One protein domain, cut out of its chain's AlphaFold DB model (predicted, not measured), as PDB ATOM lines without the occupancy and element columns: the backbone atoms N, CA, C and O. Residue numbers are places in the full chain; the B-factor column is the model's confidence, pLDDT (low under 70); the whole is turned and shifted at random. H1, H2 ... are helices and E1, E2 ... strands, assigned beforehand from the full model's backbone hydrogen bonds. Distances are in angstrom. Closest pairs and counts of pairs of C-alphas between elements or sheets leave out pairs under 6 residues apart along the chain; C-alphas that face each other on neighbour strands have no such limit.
ATOM      1  N   PRO A 249       5.646  35.846 -33.221       90.06
ATOM      2  CA  PRO A 249       6.118  35.313 -31.952       90.06
ATOM      3  C   PRO A 249       6.577  33.858 -32.119       90.06
ATOM      4  O   PRO A 249       5.984  33.095 -32.880       90.06
ATOM      5  N   ILE A 250       7.644  33.484 -31.416       83.62
ATOM      6  CA  ILE A 250       8.208  32.130 -31.435       83.62
ATOM      7  C   ILE A 250       7.954  31.501 -30.068       83.62
ATOM      8  O   ILE A 250       8.250  32.114 -29.044       83.62
ATOM      9  N   GLY A 251       7.450  30.268 -30.059       83.81
ATOM     10  CA  GLY A 251       7.139  29.544 -28.829       83.81
ATOM     11  C   GLY A 251       5.841  30.005 -28.163       83.81
ATOM     12  O   GLY A 251       4.988  30.638 -28.784       83.81
ATOM     13  N   GLU A 252       5.678  29.630 -26.897       85.12
ATOM     14  CA  GLU A 252       4.453  29.888 -26.139       85.12
ATOM     15  C   GLU A 252       4.263  31.381 -25.837       85.12
ATOM     16  O   GLU A 252       5.179  32.077 -25.393       85.12
ATOM     17  N   CYS A 253       3.037  31.865 -26.024       87.88
ATOM     18  CA  CYS A 253       2.642  33.209 -25.617       87.88
ATOM     19  C   CYS A 253       2.443  33.242 -24.094       87.88
ATOM     20  O   CYS A 253       1.528  32.615 -23.562       87.88
ATOM     21  N   VAL A 254       3.305  33.966 -23.371       84.06
ATOM     22  CA  VAL A 254       3.265  34.030 -21.901       84.06
ATOM     23  C   VAL A 254       2.497  35.262 -21.428       84.06
ATOM     24  O   VAL A 254       2.872  36.389 -21.737       84.06
ATOM     25  N   GLY A 255       1.482  35.054 -20.587       70.19
ATOM     26  CA  GLY A 255       0.848  36.125 -19.806       70.19
ATOM     27  C   GLY A 255      -0.231  36.938 -20.524       70.19
ATOM     28  O   GLY A 255      -0.762  37.866 -19.923       70.19
ATOM     29  N   GLU A 256      -0.594  36.580 -21.754       65.12
ATOM     30  CA  GLU A 256      -1.683  37.221 -22.487       65.12
ATOM     31  C   GLU A 256      -2.919  36.307 -22.494       65.12
ATOM     32  O   GLU A 256      -2.922  35.275 -23.157       65.12
ATOM     33  N   GLN A 257      -3.958  36.651 -21.727       74.44
ATOM     34  CA  GLN A 257      -5.259  35.951 -21.741       74.44
ATOM     35  C   GLN A 257      -6.406  36.923 -22.041       74.44
ATOM     36  O   GLN A 257      -7.492  36.824 -21.469       74.44
ATOM     37  N   ASP A 258      -6.139  37.893 -22.908       86.94
ATOM     38  CA  ASP A 258      -7.145  38.832 -23.376       86.94
ATOM     39  C   ASP A 258      -7.600  38.381 -24.762       86.94
ATOM     40  O   ASP A 258      -6.905  38.604 -25.750       86.94
ATOM     41  N   GLU A 259      -8.757  37.720 -24.818       88.06
ATOM     42  CA  GLU A 259      -9.338  37.226 -26.066       88.06
ATOM     43  C   GLU A 259      -9.493  38.365 -27.091       88.06
ATOM     44  O   GLU A 259      -9.971  39.460 -26.774       88.06
ATOM     45  N   VAL A 260      -9.103  38.096 -28.338       90.50
ATOM     46  CA  VAL A 260      -9.136  39.058 -29.447       90.50
ATOM     47  C   VAL A 260      -9.877  38.492 -30.650       90.50
ATOM     48  O   VAL A 260      -9.883  37.289 -30.898       90.50
ATOM     49  N   CYS A 261     -10.471  39.382 -31.442       91.25
ATOM     50  CA  CYS A 261     -11.094  39.031 -32.712       91.25
ATOM     51  C   CYS A 261     -10.095  39.207 -33.862       91.25
ATOM     52  O   CYS A 261      -9.636  40.323 -34.123       91.25
ATOM     53  N   GLY A 262      -9.776  38.116 -34.555       92.31
ATOM     54  CA  GLY A 262      -8.918  38.111 -35.734       92.31
ATOM     55  C   GLY A 262      -9.600  38.675 -36.984       92.31
ATOM     56  O   GLY A 262     -10.829  38.711 -37.114       92.31
ATOM     57  N   CYS A 263      -8.800  39.110 -37.959       90.50
ATOM     58  CA  CYS A 263      -9.301  39.560 -39.263       90.50
ATOM     59  C   CYS A 263     -10.028  38.468 -40.054       90.50
ATOM     60  O   CYS A 263     -10.873  38.794 -40.891       90.50
ATOM     61  N   ASP A 264      -9.720  37.208 -39.764       89.75
ATOM     62  CA  ASP A 264     -10.361  35.997 -40.280       89.75
ATOM     63  C   ASP A 264     -11.739  35.712 -39.648       89.75
ATOM     64  O   ASP A 264     -12.435  34.792 -40.077       89.75
ATOM     65  N   GLY A 265     -12.159  36.519 -38.666       87.69
ATOM     66  CA  GLY A 265     -13.428  36.362 -37.954       87.69
ATOM     67  C   GLY A 265     -13.392  35.296 -36.859       87.69
ATOM     68  O   GLY A 265     -14.449  34.884 -36.383       87.69
ATOM     69  N   VAL A 266     -12.201  34.842 -36.467       89.38
ATOM     70  CA  VAL A 266     -11.996  33.829 -35.429       89.38
ATOM     71  C   VAL A 266     -11.528  34.506 -34.144       89.38
ATOM     72  O   VAL A 266     -10.809  35.505 -34.178       89.38
ATOM     73  N   ILE A 267     -11.958  33.978 -32.996       89.88
ATOM     74  CA  ILE A 267     -11.494  34.455 -31.692       89.88
ATOM     75  C   ILE A 267     -10.219  33.705 -31.317       89.88
ATOM     76  O   ILE A 267     -10.184  32.474 -31.342       89.88
ATOM     77  N   TYR A 268      -9.193  34.464 -30.950       91.12
ATOM     78  CA  TYR A 268      -7.912  33.961 -30.475       91.12
ATOM     79  C   TYR A 268      -7.756  34.262 -28.979       91.12
ATOM     80  O   TYR A 268      -8.244  35.302 -28.529       91.12
ATOM     81  N   PRO A 269      -7.046  33.417 -28.207       90.69
ATOM     82  CA  PRO A 269      -6.801  33.660 -26.783       90.69
ATOM     83  C   PRO A 269      -6.049  34.961 -26.477       90.69
ATOM     84  O   PRO A 269      -6.203  35.501 -25.385       90.69
ATOM     85  N   SER A 270      -5.225  35.444 -27.416       90.94
ATOM     86  CA  SER A 270      -4.530  36.727 -27.308       90.94
ATOM     87  C   SER A 270      -4.051  37.280 -28.652       90.94
ATOM     88  O   SER A 270      -4.065  36.572 -29.664       90.94
ATOM     89  N   GLU A 271      -3.583  38.537 -28.661       91.94
ATOM     90  CA  GLU A 271      -2.907  39.143 -29.820       91.94
ATOM     91  C   GLU A 271      -1.649  38.356 -30.217       91.94
ATOM     92  O   GLU A 271      -1.457  38.092 -31.404       91.94
ATOM     93  N   CYS A 272      -0.818  37.932 -29.256       93.12
ATOM     94  CA  CYS A 272       0.336  37.075 -29.535       93.12
ATOM     95  C   CYS A 272      -0.079  35.778 -30.234       93.12
ATOM     96  O   CYS A 272       0.545  35.398 -31.228       93.12
ATOM     97  N   VAL A 273      -1.145  35.119 -29.765       92.44
ATOM     98  CA  VAL A 273      -1.623  33.891 -30.406       92.44
ATOM     99  C   VAL A 273      -2.116  34.195 -31.819       92.44
ATOM    100  O   VAL A 273      -1.661  33.550 -32.755       92.44
ATOM    101  N   ALA A 274      -2.949  35.219 -32.026       93.12
ATOM    102  CA  ALA A 274      -3.385  35.613 -33.371       93.12
ATOM    103  C   ALA A 274      -2.192  35.865 -34.318       93.12
ATOM    104  O   ALA A 274      -2.138  35.320 -35.423       93.12
ATOM    105  N   ALA A 275      -1.179  36.600 -33.851       92.88
ATOM    106  CA  ALA A 275       0.038  36.880 -34.605       92.88
ATOM    107  C   ALA A 275       0.826  35.607 -34.963       92.88
ATOM    108  O   ALA A 275       1.344  35.501 -36.078       92.88
ATOM    109  N   ARG A 276       0.894  34.612 -34.064       91.19
ATOM    110  CA  ARG A 276       1.508  33.305 -34.364       91.19
ATOM    111  C   ARG A 276       0.814  32.607 -35.523       91.19
ATOM    112  O   ARG A 276       1.502  32.051 -36.366       91.19
ATOM    113  N   PHE A 277      -0.502  32.726 -35.655       92.12
ATOM    114  CA  PHE A 277      -1.253  32.156 -36.778       92.12
ATOM    115  C   PHE A 277      -1.356  33.089 -37.999       92.12
ATOM    116  O   PHE A 277      -2.188  32.860 -38.869       92.12
ATOM    117  N   TYR A 278      -0.487  34.104 -38.114       93.00
ATOM    118  CA  TYR A 278      -0.460  35.088 -39.210       93.00
ATOM    119  C   TYR A 278      -1.674  36.028 -39.275       93.00
ATOM    120  O   TYR A 278      -1.954  36.628 -40.318       93.00
ATOM    121  N   VAL A 279      -2.395  36.190 -38.169       93.81
ATOM    122  CA  VAL A 279      -3.655  36.933 -38.134       93.81
ATOM    123  C   VAL A 279      -3.471  38.287 -37.454       93.81
ATOM    124  O   VAL A 279      -3.110  38.384 -36.285       93.81
ATOM    125  N   SER A 280      -3.751  39.357 -38.205       94.06
ATOM    126  CA  SER A 280      -3.977  40.688 -37.627       94.06
ATOM    127  C   SER A 280      -5.293  40.715 -36.846       94.06
ATOM    128  O   SER A 280      -6.219  39.964 -37.157       94.06
ATOM    129  N   ILE A 281      -5.394  41.597 -35.856       93.00
ATOM    130  CA  ILE A 281      -6.577  41.718 -34.997       93.00
ATOM    131  C   ILE A 281      -7.402  42.957 -35.344       93.00
ATOM    132  O   ILE A 281      -6.901  43.920 -35.923       93.00
ATOM    133  N   ARG A 282      -8.681  42.929 -34.972       88.56
ATOM    134  CA  ARG A 282      -9.593  44.074 -35.064       88.56
ATOM    135  C   ARG A 282      -9.517  44.933 -33.812       88.56
ATOM    136  O   ARG A 282      -9.262  44.432 -32.715       88.56
ATOM    137  N   ALA A 283      -9.853  46.214 -33.953       81.31
ATOM    138  CA  ALA A 283     -10.075  47.089 -32.810       81.31
ATOM    139  C   ALA A 283     -11.352  46.674 -32.050       81.31
ATOM    140  O   ALA A 283     -12.456  47.152 -32.316       81.31
ATOM    141  N   GLY A 284     -11.188  45.776 -31.080       78.56
ATOM    142  CA  GLY A 284     -12.259  45.283 -30.222       78.56
ATOM    143  C   GLY A 284     -12.998  44.065 -30.776       78.56
ATOM    144  O   GLY A 284     -12.881  43.676 -31.936       78.56
ATOM    145  N   MET A 285     -13.785  43.448 -29.901       79.06
ATOM    146  CA  MET A 285     -14.384  42.144 -30.169       79.06
ATOM    147  C   MET A 285     -15.721  42.232 -30.923       79.06
ATOM    148  O   MET A 285     -16.238  41.210 -31.343       79.06
ATOM    149  N   SER A 286     -16.284  43.429 -31.131       68.81
ATOM    150  CA  SER A 286     -17.637  43.647 -31.680       68.81
ATOM    151  C   SER A 286     -17.873  43.020 -33.055       68.81
ATOM    152  O   SER A 286     -18.962  42.583 -33.357       68.81
ATOM    153  N   SER A 287     -16.865  42.871 -33.896       70.56
ATOM    154  CA  SER A 287     -17.002  42.174 -35.186       70.56
ATOM    155  C   SER A 287     -17.175  40.654 -35.054       70.56
ATOM    156  O   SER A 287     -17.914  40.062 -35.838       70.56
ATOM    157  N   CYS A 288     -16.546  40.034 -34.052       77.06
ATOM    158  CA  CYS A 288     -16.781  38.638 -33.681       77.06
ATOM    159  C   CYS A 288     -17.996  38.498 -32.742       77.06
ATOM    160  O   CYS A 288     -18.676  37.475 -32.772       77.06
ATOM    161  N   LEU A 289     -18.289  39.519 -31.920       69.00
ATOM    162  CA  LEU A 289     -19.320  39.474 -30.877       69.00
ATOM    163  C   LEU A 289     -20.696  39.985 -31.300       69.00
ATOM    164  O   LEU A 289     -21.698  39.434 -30.867       69.00
ATOM    165  N   ASP A 290     -20.777  40.984 -32.174       61.53
ATOM    166  CA  ASP A 290     -22.033  41.394 -32.817       61.53
ATOM    167  C   ASP A 290     -22.502  40.317 -33.821       61.53
ATOM    168  O   ASP A 290     -23.622  40.381 -34.331       61.53
ATOM    169  N   ALA A 291     -21.657  39.304 -34.068       56.25
ATOM    170  CA  ALA A 291     -21.974  38.041 -34.727       56.25
ATOM    171  C   ALA A 291     -22.283  36.885 -33.752       56.25
ATOM    172  O   ALA A 291     -22.567  35.784 -34.228       56.25
ATOM    173  N   LEU A 292     -22.262  37.092 -32.424       63.50
ATOM    174  CA  LEU A 292     -22.803  36.104 -31.487       63.50
ATOM    175  C   LEU A 292     -24.305  36.052 -31.722       63.50
ATOM    176  O   LEU A 292     -25.070  36.906 -31.269       63.50
ATOM    177  N   GLY A 293     -24.708  35.052 -32.494       75.31
ATOM    178  CA  GLY A 293     -26.097  34.726 -32.697       75.31
ATOM    179  C   GLY A 293     -26.719  34.182 -31.416       75.31
ATOM    180  O   GLY A 293     -26.304  34.459 -30.285       75.31
ATOM    181  N   ASP A 294     -27.750  33.373 -31.610       89.50
ATOM    182  CA  ASP A 294     -28.487  32.796 -30.500       89.50
ATOM    183  C   ASP A 294     -27.565  31.990 -29.563       89.50
ATOM    184  O   ASP A 294     -26.618  31.338 -30.026       89.50
ATOM    185  N   PRO A 295     -27.824  32.026 -28.242       91.62
ATOM    186  CA  PRO A 295     -27.099  31.197 -27.293       91.62
ATOM    187  C   PRO A 295     -27.293  29.715 -27.631       91.62
ATOM    188  O   PRO A 295     -28.369  29.286 -28.056       91.62
ATOM    189  N   CYS A 296     -26.251  28.919 -27.419       92.75
ATOM    190  CA  CYS A 296     -26.233  27.498 -27.738       92.75
ATOM    191  C   CYS A 296     -25.500  26.687 -26.670       92.75
ATOM    192  O   CYS A 296     -24.552  27.146 -26.038       92.75
ATOM    193  N   GLU A 297     -25.905  25.430 -26.507       91.38
ATOM    194  CA  GLU A 297     -25.163  24.453 -25.695       91.38
ATOM    195  C   GLU A 297     -24.267  23.558 -26.568       91.38
ATOM    196  O   GLU A 297     -23.255  23.012 -26.117       91.38
ATOM    197  N   ASN A 298     -24.653  23.374 -27.834       91.06
ATOM    198  CA  ASN A 298     -23.943  22.571 -28.823       91.06
ATOM    199  C   ASN A 298     -24.314  22.997 -30.252       91.06
ATOM    200  O   ASN A 298     -25.353  23.608 -30.481       91.06
ATOM    201  N   SER A 299     -23.489  22.623 -31.233       91.62
ATOM    202  CA  SER A 299     -23.646  23.070 -32.625       91.62
ATOM    203  C   SER A 299     -24.930  22.589 -33.316       91.62
ATOM    204  O   SER A 299     -25.272  23.125 -34.363       91.62
ATOM    205  N   ASN A 300     -25.679  21.630 -32.755       91.12
ATOM    206  CA  ASN A 300     -26.939  21.179 -33.363       91.12
ATOM    207  C   ASN A 300     -28.075  22.199 -33.216       91.12
ATOM    208  O   ASN A 300     -29.086  22.077 -33.905       91.12
ATOM    209  N   THR A 301     -27.946  23.169 -32.305       93.00
ATOM    210  CA  THR A 301     -28.927  24.255 -32.152       93.00
ATOM    211  C   THR A 301     -28.649  25.428 -33.087       93.00
ATOM    212  O   THR A 301     -29.472  26.333 -33.176       93.00
ATOM    213  N   CYS A 302     -27.512  25.409 -33.784       92.81
ATOM    214  CA  CYS A 302     -27.105  26.445 -34.721       92.81
ATOM    215  C   CYS A 302     -27.530  26.110 -36.154       92.81
ATOM    216  O   CYS A 302     -27.912  24.980 -36.473       92.81
ATOM    217  N   SER A 303     -27.468  27.105 -37.041       92.81
ATOM    218  CA  SER A 303     -27.698  26.878 -38.467       92.81
ATOM    219  C   SER A 303     -26.624  25.945 -39.058       92.81
ATOM    220  O   SER A 303     -25.545  25.768 -38.498       92.81
ATOM    221  N   SER A 304     -26.874  25.375 -40.239       90.50
ATOM    222  CA  SER A 304     -25.904  24.494 -40.909       90.50
ATOM    223  C   SER A 304     -24.595  25.183 -41.326       90.50
ATOM    224  O   SER A 304     -23.627  24.494 -41.654       90.50
ATOM    225  N   THR A 305     -24.566  26.519 -41.374       90.56
ATOM    226  CA  THR A 305     -23.360  27.313 -41.674       90.56
ATOM    227  C   THR A 305     -22.647  27.789 -40.414       90.56
ATOM    228  O   THR A 305     -21.557  28.346 -40.505       90.56
ATOM    229  N   GLN A 306     -23.219  27.518 -39.244       92.44
ATOM    230  CA  GLN A 306     -22.733  27.986 -37.959       92.44
ATOM    231  C   GLN A 306     -22.197  26.842 -37.101       92.44
ATOM    232  O   GLN A 306     -22.401  25.658 -37.384       92.44
ATOM    233  N   TYR A 307     -21.509  27.205 -36.026       93.00
ATOM    234  CA  TYR A 307     -21.158  26.294 -34.945       93.00
ATOM    235  C   TYR A 307     -21.312  26.991 -33.597       93.00
ATOM    236  O   TYR A 307     -21.391  28.217 -33.523       93.00
ATOM    237  N   CYS A 308     -21.394  26.192 -32.536       93.31
ATOM    238  CA  CYS A 308     -21.486  26.720 -31.187       93.31
ATOM    239  C   CYS A 308     -20.088  27.068 -30.675       93.31
ATOM    240  O   CYS A 308     -19.364  26.183 -30.199       93.31
ATOM    241  N   LEU A 309     -19.711  28.340 -30.806       91.44
ATOM    242  CA  LEU A 309     -18.451  28.859 -30.295       91.44
ATOM    243  C   LEU A 309     -18.539  29.018 -28.780       91.44
ATOM    244  O   LEU A 309     -19.455  29.669 -28.275       91.44
ATOM    245  N   LYS A 310     -17.573  28.434 -28.078       91.12
ATOM    246  CA  LYS A 310     -17.432  28.486 -26.625       91.12
ATOM    247  C   LYS A 310     -16.138  29.214 -26.291       91.12
ATOM    248  O   LYS A 310     -15.063  28.802 -26.720       91.12
ATOM    249  N   LEU A 311     -16.257  30.303 -25.541       81.88
ATOM    250  CA  LEU A 311     -15.103  31.054 -25.055       81.88
ATOM    251  C   LEU A 311     -14.414  30.257 -23.941       81.88
ATOM    252  O   LEU A 311     -15.085  29.643 -23.109       81.88
ATOM    253  N   GLY A 312     -13.083  30.233 -23.936       76.81
ATOM    254  CA  GLY A 312     -12.307  29.489 -22.939       76.81
ATOM    255  C   GLY A 312     -12.260  27.957 -23.098       76.81
ATOM    256  O   GLY A 312     -11.882  27.274 -22.145       76.81
ATOM    257  N   GLY A 313     -12.613  27.398 -24.264       84.69
ATOM    258  CA  GLY A 313     -12.301  26.002 -24.616       84.69
ATOM    259  C   GLY A 313     -13.506  25.134 -25.001       84.69
ATOM    260  O   GLY A 313     -14.332  25.506 -25.828       84.69
ATOM    261  N   CYS A 314     -13.583  23.917 -24.453       91.62
ATOM    262  CA  CYS A 314     -14.512  22.877 -24.930       91.62
ATOM    263  C   CYS A 314     -15.870  22.828 -24.217       91.62
ATOM    264  O   CYS A 314     -16.842  22.249 -24.724       91.62
ATOM    265  N   GLU A 315     -15.948  23.413 -23.028       91.06
ATOM    266  CA  GLU A 315     -17.105  23.329 -22.143       91.06
ATOM    267  C   GLU A 315     -17.787  24.688 -21.972       91.06
ATOM    268  O   GLU A 315     -17.265  25.716 -22.387       91.06
ATOM    269  N   GLY A 316     -18.986  24.677 -21.388       88.00
ATOM    270  CA  GLY A 316     -19.776  25.886 -21.157       88.00
ATOM    271  C   GLY A 316     -20.811  26.190 -22.241       88.00
ATOM    272  O   GLY A 316     -20.960  25.452 -23.225       88.00
ATOM    273  N   GLU A 317     -21.560  27.261 -21.980       89.19
ATOM    274  CA  GLU A 317     -22.497  27.877 -22.918       89.19
ATOM    275  C   GLU A 317     -21.719  28.629 -24.000       89.19
ATOM    276  O   GLU A 317     -20.641  29.170 -23.755       89.19
ATOM    277  N   GLY A 318     -22.272  28.643 -25.204       91.00
ATOM    278  CA  GLY A 318     -21.688  29.320 -26.346       91.00
ATOM    279  C   GLY A 318     -22.714  30.143 -27.103       91.00
ATOM    280  O   GLY A 318     -23.864  30.296 -26.687       91.00
ATOM    281  N   HIS A 319     -22.299  30.625 -28.263       90.94
ATOM    282  CA  HIS A 319     -23.179  31.296 -29.211       90.94
ATOM    283  C   HIS A 319     -22.975  30.750 -30.615       90.94
ATOM    284  O   HIS A 319     -21.876  30.341 -30.996       90.94
ATOM    285  N   CYS A 320     -24.052  30.751 -31.391       91.62
ATOM    286  CA  CYS A 320     -23.991  30.364 -32.787       91.62
ATOM    287  C   CYS A 320     -23.279  31.446 -33.602       91.62
ATOM    288  O   CYS A 320     -23.796  32.552 -33.746       91.62
ATOM    289  N   VAL A 321     -22.115  31.107 -34.151       89.38
ATOM    290  CA  VAL A 321     -21.319  31.994 -35.015       89.38
ATOM    291  C   VAL A 321     -21.090  31.345 -36.374       89.38
ATOM    292  O   VAL A 321     -21.064  30.116 -36.488       89.38
ATOM    293  N   GLU A 322     -20.941  32.162 -37.417       89.75
ATOM    294  CA  GLU A 322     -20.663  31.669 -38.769       89.75
ATOM    295  C   GLU A 322     -19.297  30.981 -38.844       89.75
ATOM    296  O   GLU A 322     -18.314  31.421 -38.248       89.75
ATOM    297  N   ARG A 323     -19.234  29.891 -39.609       91.25
ATOM    298  CA  ARG A 323     -17.980  29.195 -39.894       91.25
ATOM    299  C   ARG A 323     -17.194  29.972 -40.959       91.25
ATOM    300  O   ARG A 323     -17.790  30.348 -41.975       91.25
ATOM    301  N   PRO A 324     -15.873  30.165 -40.793       90.69
ATOM    302  CA  PRO A 324     -15.033  30.742 -41.837       90.69
ATOM    303  C   PRO A 324     -15.166  29.981 -43.164       90.69
ATOM    304  O   PRO A 324     -15.193  28.748 -43.191       90.69
ATOM    305  N   LEU A 325     -15.256  30.714 -44.280       86.75
ATOM    306  CA  LEU A 325     -15.380  30.130 -45.627       86.75
ATOM    307  C   LEU A 325     -14.033  29.711 -46.231       86.75
ATOM    308  O   LEU A 325     -14.002  28.947 -47.195       86.75
ATOM    309  N   GLY A 326     -12.933  30.224 -45.688       87.69
ATOM    310  CA  GLY A 326     -11.578  29.908 -46.108       87.69
ATOM    311  C   GLY A 326     -10.584  30.368 -45.053       87.69
ATOM    312  O   GLY A 326     -10.781  31.415 -44.440       87.69
ATOM    313  N   CYS A 327      -9.539  29.573 -44.867       90.75
ATOM    314  CA  CYS A 327      -8.472  29.825 -43.911       90.75
ATOM    315  C   CYS A 327      -7.155  29.961 -44.663       90.75
ATOM    316  O   CYS A 327      -6.908  29.247 -45.641       90.75
ATOM    317  N   GLU A 328      -6.332  30.913 -44.235       86.19
ATOM    318  CA  GLU A 328      -4.946  30.980 -44.680       86.19
ATOM    319  C   GLU A 328      -4.139  29.909 -43.938       86.19
ATOM    320  O   GLU A 328      -4.429  29.591 -42.784       86.19
ATOM    321  N   GLY A 329      -3.165  29.304 -44.618       78.88
ATOM    322  CA  GLY A 329      -2.330  28.279 -44.003       78.88
ATOM    323  C   GLY A 329      -1.463  28.873 -42.894       78.88
ATOM    324  O   GLY A 329      -0.853  29.924 -43.083       78.88
ATOM    325  N   SER A 330      -1.382  28.173 -41.766       81.50
ATOM    326  CA  SER A 330      -0.487  28.488 -40.652       81.50
ATOM    327  C   SER A 330       0.557  27.379 -40.476       81.50
ATOM    328  O   SER A 330       0.454  26.308 -41.073       81.50
ATOM    329  N   MET A 331       1.593  27.667 -39.689       77.25
ATOM    330  CA  MET A 331       2.651  26.714 -39.329       77.25
ATOM    331  C   MET A 331       2.437  26.069 -37.965       77.25
ATOM    332  O   MET A 331       2.963  24.993 -37.708       77.25
ATOM    333  N   ASP A 332       1.690  26.730 -37.086       86.38
ATOM    334  CA  ASP A 332       1.318  26.183 -35.789       86.38
ATOM    335  C   ASP A 332       0.037  25.357 -35.943       86.38
ATOM    336  O   ASP A 332      -0.887  25.795 -36.625       86.38
ATOM    337  N   SER A 333      -0.041  24.188 -35.306       92.12
ATOM    338  CA  SER A 333      -1.268  23.388 -35.250       92.12
ATOM    339  C   SER A 333      -2.045  23.625 -33.955       92.12
ATOM    340  O   SER A 333      -1.551  24.234 -33.004       92.12
ATOM    341  N   VAL A 334      -3.295  23.164 -33.921       94.19
ATOM    342  CA  VAL A 334      -4.146  23.170 -32.724       94.19
ATOM    343  C   VAL A 334      -4.883  21.847 -32.584       94.19
ATOM    344  O   VAL A 334      -5.254  21.223 -33.582       94.19
ATOM    345  N   CYS A 335      -5.175  21.449 -31.351       96.06
ATOM    346  CA  CYS A 335      -6.048  20.321 -31.073       96.06
ATOM    347  C   CYS A 335      -7.479  20.813 -30.840       96.06
ATOM    348  O   CYS A 335      -7.747  21.607 -29.935       96.06
ATOM    349  N   GLY A 336      -8.418  20.339 -31.658       96.00
ATOM    350  CA  GLY A 336      -9.838  20.605 -31.465       96.00
ATOM    351  C   GLY A 336     -10.434  19.773 -30.329       96.00
ATOM    352  O   GLY A 336      -9.957  18.688 -30.008       96.00
ATOM    353  N   CYS A 337     -11.561  20.221 -29.780       95.19
ATOM    354  CA  CYS A 337     -12.303  19.519 -28.720       95.19
ATOM    355  C   CYS A 337     -12.849  18.132 -29.115       95.19
ATOM    356  O   CYS A 337     -13.393  17.405 -28.286       95.19
ATOM    357  N   ASN A 338     -12.734  17.762 -30.388       95.06
ATOM    358  CA  ASN A 338     -13.013  16.432 -30.922       95.06
ATOM    359  C   ASN A 338     -11.767  15.528 -30.989       95.06
ATOM    360  O   ASN A 338     -11.847  14.446 -31.572       95.06
ATOM    361  N   ASN A 339     -10.642  15.958 -30.412       95.75
ATOM    362  CA  ASN A 339      -9.348  15.284 -30.446       95.75
ATOM    363  C   ASN A 339      -8.801  15.080 -31.872       95.75
ATOM    364  O   ASN A 339      -8.220  14.042 -32.192       95.75
ATOM    365  N   VAL A 340      -9.046  16.062 -32.744       96.75
ATOM    366  CA  VAL A 340      -8.504  16.122 -34.106       96.75
ATOM    367  C   VAL A 340      -7.572  17.321 -34.206       96.75
ATOM    368  O   VAL A 340      -7.900  18.407 -33.733       96.75
ATOM    369  N   GLU A 341      -6.417  17.115 -34.832       95.88
ATOM    370  CA  GLU A 341      -5.453  18.176 -35.101       95.88
ATOM    371  C   GLU A 341      -5.866  18.990 -36.335       95.88
ATOM    372  O   GLU A 341      -6.222  18.438 -37.381       95.88
ATOM    373  N   TYR A 342      -5.801  20.311 -36.205       94.94
ATOM    374  CA  TYR A 342      -6.090  21.288 -37.248       94.94
ATOM    375  C   TYR A 342      -4.862  22.157 -37.508       94.94
ATOM    376  O   TYR A 342      -4.048  22.382 -36.617       94.94
ATOM    377  N   GLN A 343      -4.742  22.671 -38.732       92.19
ATOM    378  CA  GLN A 343      -3.609  23.508 -39.147       92.19
ATOM    379  C   GLN A 343      -3.682  24.942 -38.603       92.19
ATOM    380  O   GLN A 343      -2.726  25.688 -38.748       92.19
ATOM    381  N   SER A 344      -4.810  25.352 -38.018       92.94
ATOM    382  CA  SER A 344      -4.986  26.660 -37.385       92.94
ATOM    383  C   SER A 344      -6.258  26.708 -36.533       92.94
ATOM    384  O   SER A 344      -7.135  25.844 -36.654       92.94
ATOM    385  N   TYR A 345      -6.405  27.763 -35.722       93.81
ATOM    386  CA  TYR A 345      -7.686  28.113 -35.091       93.81
ATOM    387  C   TYR A 345      -8.802  28.294 -36.133       93.81
ATOM    388  O   TYR A 345      -9.926  27.833 -35.922       93.81
ATOM    389  N   CYS A 346      -8.492  28.908 -37.281       94.25
ATOM    390  CA  CYS A 346      -9.449  29.073 -38.368       94.25
ATOM    391  C   CYS A 346      -9.910  27.732 -38.937       94.25
ATOM    392  O   CYS A 346     -11.110  27.539 -39.110       94.25
ATOM    393  N   ASP A 347      -9.007  26.781 -39.177       95.25
ATOM    394  CA  ASP A 347      -9.372  25.466 -39.717       95.25
ATOM    395  C   ASP A 347     -10.263  24.678 -38.746       95.25
ATOM    396  O   ASP A 347     -11.221  24.022 -39.169       95.25
ATOM    397  N   ALA A 348     -10.003  24.789 -37.439       95.12
ATOM    398  CA  ALA A 348     -10.868  24.221 -36.407       95.12
ATOM    399  C   ALA A 348     -12.267  24.865 -36.434       95.12
ATOM    400  O   ALA A 348     -13.276  24.156 -36.519       95.12
ATOM    401  N   ALA A 349     -12.344  26.201 -36.464       93.44
ATOM    402  CA  ALA A 349     -13.604  26.941 -36.554       93.44
ATOM    403  C   ALA A 349     -14.361  26.641 -37.860       93.44
ATOM    404  O   ALA A 349     -15.575  26.423 -37.857       93.44
ATOM    405  N   ALA A 350     -13.653  26.535 -38.985       94.12
ATOM    406  CA  ALA A 350     -14.204  26.152 -40.278       94.12
ATOM    407  C   ALA A 350     -14.752  24.721 -40.241       94.12
ATOM    408  O   ALA A 350     -15.765  24.445 -40.881       94.12
ATOM    409  N   ALA A 351     -14.174  23.819 -39.443       94.94
ATOM    410  CA  ALA A 351     -14.715  22.488 -39.151       94.94
ATOM    411  C   ALA A 351     -15.812  22.477 -38.061       94.94
ATOM    412  O   ALA A 351     -16.358  21.417 -37.735       94.94
ATOM    413  N   GLY A 352     -16.167  23.643 -37.516       94.00
ATOM    414  CA  GLY A 352     -17.172  23.811 -36.470       94.00
ATOM    415  C   GLY A 352     -16.736  23.286 -35.101       94.00
ATOM    416  O   GLY A 352     -17.584  22.811 -34.343       94.00
ATOM    417  N   GLN A 353     -15.432  23.308 -34.820       95.12
ATOM    418  CA  GLN A 353     -14.837  22.856 -33.565       95.12
ATOM    419  C   GLN A 353     -14.250  24.026 -32.776       95.12
ATOM    420  O   GLN A 353     -13.606  24.906 -33.340       95.12
ATOM    421  N   ASN A 354     -14.432  23.985 -31.455       94.31
ATOM    422  CA  ASN A 354     -13.653  24.804 -30.528       94.31
ATOM    423  C   ASN A 354     -12.261  24.183 -30.342       94.31
ATOM    424  O   ASN A 354     -12.084  22.975 -30.539       94.31
ATOM    425  N   VAL A 355     -11.290  25.002 -29.948       93.75
ATOM    426  CA  VAL A 355      -9.915  24.565 -29.678       93.75
ATOM    427  C   VAL A 355      -9.770  24.187 -28.206       93.75
ATOM    428  O   VAL A 355     -10.218  24.912 -27.321       93.75
ATOM    429  N   GLN A 356      -9.157  23.030 -27.956       93.62
ATOM    430  CA  GLN A 356      -8.826  22.540 -26.621       93.62
ATOM    431  C   GLN A 356      -7.466  23.068 -26.156       93.62
ATOM    432  O   GLN A 356      -7.340  23.538 -25.027       93.62
ATOM    433  N   ASN A 357      -6.453  22.962 -27.015       91.31
ATOM    434  CA  ASN A 357      -5.095  23.425 -26.755       91.31
ATOM    435  C   ASN A 357      -4.364  23.734 -28.065       91.31
ATOM    436  O   ASN A 357      -4.698  23.199 -29.124       91.31
ATOM    437  N   GLU A 358      -3.336  24.571 -27.969       90.44
ATOM    438  CA  GLU A 358      -2.368  24.769 -29.047       90.44
ATOM    439  C   GLU A 358      -1.468  23.541 -29.199       90.44
ATOM    440  O   GLU A 358      -1.215  22.816 -28.230       90.44
ATOM    441  N   GLY A 359      -0.988  23.317 -30.417       90.00
ATOM    442  CA  GLY A 359      -0.172  22.166 -30.774       90.00
ATOM    443  C   GLY A 359      -0.978  20.880 -31.002       90.00
ATOM    444  O   GLY A 359      -2.208  20.907 -31.112       90.00
TER     445      GLY A 359
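AT A GLANCE: This is residues 249 to 359 of the 362 residues of the protein "Solute carrier organic anion transporter" of Oligoflexales bacterium (UniProt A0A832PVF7). With little regular structure, this is a compact body mostly of loops, holding two small antiparallel ribbons, E1 E2 and E3 E4, with helix H3 beside E3 E4 and helices H1 and H2 farthest from the middle. The printed part has 111 residues, 32 in named elements, ordered H1 H2 E1 E2 E3 H3 E4, of mixed class. The radius of gyration of the C-alphas is 12.8 A; the spans are 38 by 31 by 26 A.

IN THESE COORDINATES: E1 is residues 306 to 309; E2, 318 to 322, is 12.7 A long. E3 is 334 to 336; E4, 355 to 358, ends at C-alpha 358 (-2.368, 24.769, -29.047). H1, 271 to 276, begins at C-alpha 271 (-2.907, 39.143, -29.820); H2 is 286 to 289, H3 345 to 350.

HOW THE PARTS SIT: E1 and E2 form a hairpin, N 307 and O 321 within hydrogen-bond range at 3.0 A. In E3 and E4, N 356 and O 335 are within range at 2.8 A. The closest C-alphas of E3 and H3, Gly 336 and Ala 348, are 6.2 A apart. Every O i to N i+4 pair is within range in H1 and H3; H2 is too short for one.

THE WHOLE: The printed part has no cut. Links H2 to E1 and E2 to E3 are long. Residues 256, 286 and 289 to 292 have pLDDT under 70.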